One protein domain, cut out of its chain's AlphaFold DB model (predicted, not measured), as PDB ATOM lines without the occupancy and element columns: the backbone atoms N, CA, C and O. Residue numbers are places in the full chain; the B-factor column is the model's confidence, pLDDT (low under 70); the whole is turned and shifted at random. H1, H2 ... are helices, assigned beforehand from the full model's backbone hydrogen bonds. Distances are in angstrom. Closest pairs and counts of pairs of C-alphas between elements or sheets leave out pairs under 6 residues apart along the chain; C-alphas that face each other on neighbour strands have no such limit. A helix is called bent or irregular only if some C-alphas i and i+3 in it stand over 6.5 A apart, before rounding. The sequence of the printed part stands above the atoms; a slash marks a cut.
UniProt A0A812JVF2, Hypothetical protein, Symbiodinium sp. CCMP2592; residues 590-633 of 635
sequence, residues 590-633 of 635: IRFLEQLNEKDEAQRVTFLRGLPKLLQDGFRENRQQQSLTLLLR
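AT A GLANCE: This is residues 590 to 633 of the 635 residues of the protein "Hypothetical protein" of Symbiodinium sp. CCMP2592 (UniProt A0A812JVF2). One long helix, H2, bent partway along, makes the length of this piece, and a short helix on each end of it is brought back toward it by a loop without touching it: H1 before it, near its first arm H2a, and H3 after it. The arrangement is open, with few contacts between the parts. The printed part has 44 residues with three named helices, in the order H1, H2, H3, and no named strand; the class is all helix. The whole is loose, with a radius of gyration of the C-alphas of 12.3 A, and the C-alphas span 33 by 22 by 13 A, only just elongated.

IN THESE COORDINATES: Find C-alpha 590 at (37.802, -55.876, -19.423); there H1 begins, and it runs through residues 590 to 594 for 6.4 A. Go on to C-alpha 601 at (54.015, -49.571, -20.384), where H2, residues 601 to 619, begins. By its hydrogen bonds H2 was assigned as one helix, but it is bent: C-alphas 609 and 612 are 6.9 A apart. Its arm H2a, residues 601 to 609, measures 12.2 A, and its arm H2b, residues 612 to 619, measures 10.3 A; residues 610 and 611 belong to neither. Last comes H3, residues 628 to 631, 5.4 A long, ending at C-alpha 631 at (36.984, -38.130, -11.812).

HOW THE PARTS SIT: Begin at H1 and look across to H2a: the two are near each other, with 6 pairs of C-alphas within 10 A, the closest 8.4 A apart. H1 is apart from H2b and from H3. At the bend, the lines of H2a and H2b stand at a steep tilt of 49 degrees. Further on, you will find H3 apart from both H2a and H2b. In the backbones of H1, H2a and H2b every O i to N i+4 pair is within hydrogen-bond range; H3 is too short for such a pair, and its one O i to N i+3 pair is within range.

THE WHOLE: Look for the two C-alphas farthest apart, those of Asp 600 and Arg 623, at 34.2 A. The printed part runs from residue 590 to residue 633 without a cut. The links H1 to H2, 6 residues, and H2 to H3, 8 residues, are both short. Residues 597 to 602 stand free, and so do residues 617 to 624, of which 617 to 619 belong to H2. In the B-factor column the mean pLDDT of the printed part is 75.8; it is under 70 in residues 618 to 633 of this model, and the mean of H3 is 41.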
ATOM      1  N   ILE A 590      37.793 -55.183 -20.723       87.62
ATOM      2  CA  ILE A 590      37.802 -55.876 -19.423       87.62
ATOM      3  C   ILE A 590      38.945 -56.899 -19.359       87.62
ATOM      4  O   ILE A 590      39.735 -56.872 -18.420       87.62
ATOM      5  N   ARG A 591      39.110 -57.742 -20.388       86.56
ATOM      6  CA  ARG A 591      40.233 -58.699 -20.452       86.56
ATOM      7  C   ARG A 591      41.597 -58.004 -20.467       86.56
ATOM      8  O   ARG A 591      42.559 -58.516 -19.902       86.56
ATOM      9  N   PHE A 592      41.698 -56.846 -21.121       93.25
ATOM     10  CA  PHE A 592      42.927 -56.055 -21.119       93.25
ATOM     11  C   PHE A 592      43.215 -55.459 -19.733       93.25
ATOM     12  O   PHE A 592      44.370 -55.452 -19.319       93.25
ATOM     13  N   LEU A 593      42.185 -55.015 -19.000       90.81
ATOM     14  CA  LEU A 593      42.307 -54.536 -17.618       90.81
ATOM     15  C   LEU A 593      42.763 -55.642 -16.654       90.81
ATOM     16  O   LEU A 593      43.617 -55.388 -15.810       90.81
ATOM     17  N   GLU A 594      42.262 -56.870 -16.807       91.31
ATOM     18  CA  GLU A 594      42.712 -58.025 -16.010       91.31
ATOM     19  C   GLU A 594      44.201 -58.333 -16.228       91.31
ATOM     20  O   GLU A 594      44.907 -58.699 -15.292       91.31
ATOM     21  N   GLN A 595      44.694 -58.134 -17.452       94.75
ATOM     22  CA  GLN A 595      46.096 -58.349 -17.822       94.75
ATOM     23  C   GLN A 595      46.946 -57.076 -17.754       94.75
ATOM     24  O   GLN A 595      48.091 -57.098 -18.203       94.75
ATOM     25  N   LEU A 596      46.422 -55.959 -17.234       92.75
ATOM     26  CA  LEU A 596      47.052 -54.643 -17.384       92.75
ATOM     27  C   LEU A 596      48.489 -54.635 -16.849       92.75
ATOM     28  O   LEU A 596      49.374 -54.077 -17.488       92.75
ATOM     29  N   ASN A 597      48.729 -55.313 -15.725       91.88
ATOM     30  CA  ASN A 597      50.040 -55.399 -15.076       91.88
ATOM     31  C   ASN A 597      51.058 -56.256 -15.844       91.88
ATOM     32  O   ASN A 597      52.258 -56.077 -15.659       91.88
ATOM     33  N   GLU A 598      50.595 -57.159 -16.708       96.00
ATOM     34  CA  GLU A 598      51.445 -57.996 -17.563       96.00
ATOM     35  C   GLU A 598      51.775 -57.314 -18.899       96.00
ATOM     36  O   GLU A 598      52.589 -57.823 -19.669       96.00
ATOM     37  N   LYS A 599      51.131 -56.180 -19.213       96.94
ATOM     38  CA  LYS A 599      51.359 -55.445 -20.461       96.94
ATOM     39  C   LYS A 599      52.486 -54.431 -20.330       96.94
ATOM     40  O   LYS A 599      52.652 -53.750 -19.314       96.94
ATOM     41  N   ASP A 600      53.189 -54.246 -21.439       97.44
ATOM     42  CA  ASP A 600      54.203 -53.210 -21.570       97.44
ATOM     43  C   ASP A 600      53.611 -51.823 -21.301       97.44
ATOM     44  O   ASP A 600      52.447 -51.534 -21.597       97.44
ATOM     45  N   GLU A 601      54.430 -50.928 -20.753       95.94
ATOM     46  CA  GLU A 601      54.015 -49.571 -20.384       95.94
ATOM     47  C   GLU A 601      53.416 -48.797 -21.570       95.94
ATOM     48  O   GLU A 601      52.379 -48.150 -21.434       95.94
ATOM     49  N   ALA A 602      53.982 -48.959 -22.769       96.38
ATOM     50  CA  ALA A 602      53.454 -48.349 -23.988       96.38
ATOM     51  C   ALA A 602      52.020 -48.810 -24.312       96.38
ATOM     52  O   ALA A 602      51.179 -48.006 -24.724       96.38
ATOM     53  N   GLN A 603      51.712 -50.093 -24.098       94.88
ATOM     54  CA  GLN A 603      50.375 -50.646 -24.325       94.88
ATOM     55  C   GLN A 603      49.394 -50.177 -23.249       94.88
ATOM     56  O   GLN A 603      48.269 -49.806 -23.581       94.88
ATOM     57  N   ARG A 604      49.832 -50.118 -21.984       96.25
ATOM     58  CA  ARG A 604      49.040 -49.569 -20.873       96.25
ATOM     59  C   ARG A 604      48.656 -48.115 -21.125       96.25
ATOM     60  O   ARG A 604      47.478 -47.781 -21.070       96.25
ATOM     61  N   VAL A 605      49.623 -47.266 -21.474       95.19
ATOM     62  CA  VAL A 605      49.381 -45.842 -21.760       95.19
ATOM     63  C   VAL A 605      48.459 -45.671 -22.968       95.19
ATOM     64  O   VAL A 605      47.541 -44.854 -22.930       95.19
ATOM     65  N   THR A 606      48.653 -46.459 -24.028       95.94
ATOM     66  CA  THR A 606      47.793 -46.403 -25.223       95.94
ATOM     67  C   THR A 606      46.356 -46.813 -24.905       95.94
ATOM     68  O   THR A 606      45.414 -46.142 -25.327       95.94
ATOM     69  N   PHE A 607      46.176 -47.876 -24.119       95.69
ATOM     70  CA  PHE A 607      44.861 -48.325 -23.675       95.69
ATOM     71  C   PHE A 607      44.177 -47.295 -22.770       95.69
ATOM     72  O   PHE A 607      43.034 -46.928 -23.029       95.69
ATOM     73  N   LEU A 608      44.881 -46.767 -21.761       93.81
ATOM     74  CA  LEU A 608      44.345 -45.756 -20.844       93.81
ATOM     75  C   LEU A 608      43.969 -44.457 -21.569       93.81
ATOM     76  O   LEU A 608      42.964 -43.844 -21.226       93.81
ATOM     77  N   ARG A 609      44.701 -44.073 -22.624       94.75
ATOM     78  CA  ARG A 609      44.313 -42.953 -23.503       94.75
ATOM     79  C   ARG A 609      43.046 -43.237 -24.314       94.75
ATOM     80  O   ARG A 609      42.292 -42.314 -24.598       94.75
ATOM     81  N   GLY A 610      42.815 -44.491 -24.703       92.31
ATOM     82  CA  GLY A 610      41.611 -44.916 -25.423       92.31
ATOM     83  C   GLY A 610      40.393 -45.145 -24.521       92.31
ATOM     84  O   GLY A 610      39.260 -45.053 -24.994       92.31
ATOM     85  N   LEU A 611      40.610 -45.400 -23.228       92.38
ATOM     86  CA  LEU A 611      39.567 -45.767 -22.272       92.38
ATOM     87  C   LEU A 611      38.431 -44.732 -22.172       92.38
ATOM     88  O   LEU A 611      37.281 -45.153 -22.245       92.38
ATOM     89  N   PRO A 612      38.671 -43.404 -22.113       91.00
ATOM     90  CA  PRO A 612      37.585 -42.423 -22.078       91.00
ATOM     91  C   PRO A 612      36.641 -42.521 -23.279       91.00
ATOM     92  O   PRO A 612      35.435 -42.362 -23.120       91.00
ATOM     93  N   LYS A 613      37.172 -42.828 -24.470       89.69
ATOM     94  CA  LYS A 613      36.367 -43.012 -25.681       89.69
ATOM     95  C   LYS A 613      35.533 -44.292 -25.607       89.69
ATOM     96  O   LYS A 613      34.348 -44.254 -25.911       89.69
ATOM     97  N   LEU A 614      36.121 -45.388 -25.121       87.19
ATOM     98  CA  LEU A 614      35.396 -46.647 -24.901       87.19
ATOM     99  C   LEU A 614      34.261 -46.489 -23.890       87.19
ATOM    100  O   LEU A 614      33.168 -47.003 -24.098       87.19
ATOM    101  N   LEU A 615      34.513 -45.741 -22.818       83.25
ATOM    102  CA  LEU A 615      33.498 -45.422 -21.826       83.25
ATOM    103  C   LEU A 615      32.398 -44.551 -22.449       83.25
ATOM    104  O   LEU A 615      31.226 -44.857 -22.284       83.25
ATOM    105  N   GLN A 616      32.733 -43.516 -23.222       84.62
ATOM    106  CA  GLN A 616      31.723 -42.691 -23.900       84.62
ATOM    107  C   GLN A 616      30.840 -43.493 -24.865       84.62
ATOM    108  O   GLN A 616      29.629 -43.270 -24.893       84.62
ATOM    109  N   ASP A 617      31.427 -44.432 -25.608       80.62
ATOM    110  CA  ASP A 617      30.705 -45.268 -26.567       80.62
ATOM    111  C   ASP A 617      29.832 -46.321 -25.852       80.62
ATOM    112  O   ASP A 617      28.657 -46.465 -26.186       80.62
ATOM    113  N   GLY A 618      30.343 -46.981 -24.804       66.25
ATOM    114  CA  GLY A 618      29.591 -47.972 -24.018       66.25
ATOM    115  C   GLY A 618      28.526 -47.375 -23.083       66.25
ATOM    116  O   GLY A 618      27.495 -47.998 -22.830       66.25
ATOM    117  N   PHE A 619      28.724 -46.146 -22.590       61.72
ATOM    118  CA  PHE A 619      27.770 -45.458 -21.705       61.72
ATOM    119  C   PHE A 619      26.655 -44.719 -22.453       61.72
ATOM    120  O   PHE A 619      25.695 -44.272 -21.827       61.72
ATOM    121  N   ARG A 620      26.724 -44.592 -23.785       53.47
ATOM    122  CA  ARG A 620      25.654 -43.949 -24.561       53.47
ATOM    123  C   ARG A 620      24.392 -44.810 -24.663       53.47
ATOM    124  O   ARG A 620      23.304 -44.266 -24.841       53.47
ATOM    125  N   GLU A 621      24.530 -46.123 -24.499       53.81
ATOM    126  CA  GLU A 621      23.419 -47.080 -24.570       53.81
ATOM    127  C   GLU A 621      22.753 -47.340 -23.202       53.81
ATOM    128  O   GLU A 621      21.615 -47.798 -23.143       53.81
ATOM    129  N   ASN A 622      23.383 -46.926 -22.093       48.34
ATOM    130  CA  ASN A 622      22.809 -46.982 -20.745       48.34
ATOM    131  C   ASN A 622      22.829 -45.595 -20.076       48.34
ATOM    132  O   ASN A 622      23.864 -45.119 -19.616       48.34
ATOM    133  N   ARG A 623      21.659 -44.936 -20.000       40.31
ATOM    134  CA  ARG A 623      21.464 -43.601 -19.392       40.31
ATOM    135  C   ARG A 623      21.859 -43.556 -17.904       40.31
ATOM    136  O   ARG A 623      20.968 -43.664 -17.071       40.31
ATOM    137  N   GLN A 624      23.115 -43.281 -17.553       45.12
ATOM    138  CA  GLN A 624      23.498 -42.623 -16.287       45.12
ATOM    139  C   GLN A 624      24.825 -41.865 -16.465       45.12
ATOM    140  O   GLN A 624      25.891 -42.460 -16.541       45.12
ATOM    141  N   GLN A 625      24.751 -40.535 -16.567       49.12
ATOM    142  CA  GLN A 625      25.794 -39.699 -17.182       49.12
ATOM    143  C   GLN A 625      26.577 -38.785 -16.209       49.12
ATOM    144  O   GLN A 625      27.244 -37.869 -16.674       49.12
ATOM    145  N   GLN A 626      26.501 -38.946 -14.880       45.16
ATOM    146  CA  GLN A 626      26.922 -37.857 -13.966       45.16
ATOM    147  C   GLN A 626      28.186 -38.080 -13.121       45.16
ATOM    148  O   GLN A 626      28.802 -37.099 -12.714       45.16
ATOM    149  N   SER A 627      28.633 -39.310 -12.874       46.38
ATOM    150  CA  SER A 627      29.704 -39.564 -11.894       46.38
ATOM    151  C   SER A 627      31.127 -39.557 -12.472       46.38
ATOM    152  O   SER A 627      32.066 -39.184 -11.776       46.38
ATOM    153  N   LEU A 628      31.313 -39.904 -13.750       40.78
ATOM    154  CA  LEU A 628      32.653 -40.114 -14.324       40.78
ATOM    155  C   LEU A 628      33.328 -38.825 -14.835       40.78
ATOM    156  O   LEU A 628      34.553 -38.743 -14.895       40.78
ATOM    157  N   THR A 629      32.541 -37.784 -15.122       41.88
ATOM    158  CA  THR A 629      33.031 -36.452 -15.523       41.88
ATOM    159  C   THR A 629      33.734 -35.714 -14.375       41.88
ATOM    160  O   THR A 629      34.520 -34.807 -14.627       41.88
ATOM    161  N   LEU A 630      33.475 -36.097 -13.117       41.94
ATOM    162  CA  LEU A 630      34.142 -35.520 -11.942       41.94
ATOM    163  C   LEU A 630      35.525 -36.139 -11.692       41.94
ATOM    164  O   LEU A 630      36.448 -35.414 -11.345       41.94
ATOM    165  N   LEU A 631      35.699 -37.435 -11.967       41.03
ATOM    166  CA  LEU A 631      36.984 -38.130 -11.812       41.03
ATOM    167  C   LEU A 631      38.027 -37.703 -12.856       41.03
ATOM    168  O   LEU A 631      39.199 -37.566 -12.531       41.03
ATOM    169  N   LEU A 632      37.608 -37.417 -14.094       40.59
ATOM    170  CA  LEU A 632      38.509 -36.915 -15.146       40.59
ATOM    171  C   LEU A 632      38.849 -35.423 -15.012       40.59
ATOM    172  O   LEU A 632      39.568 -34.886 -15.847       40.59
ATOM    173  N   ARG A 633      38.317 -34.742 -13.990       38.00
ATOM    174  CA  ARG A 633      38.648 -33.347 -13.682       38.00
ATOM    175  C   ARG A 633      39.749 -33.223 -12.619       38.00
ATOM    176  O   ARG A 633      40.251 -32.123 -12.421       38.00
TER     177      ARG A 633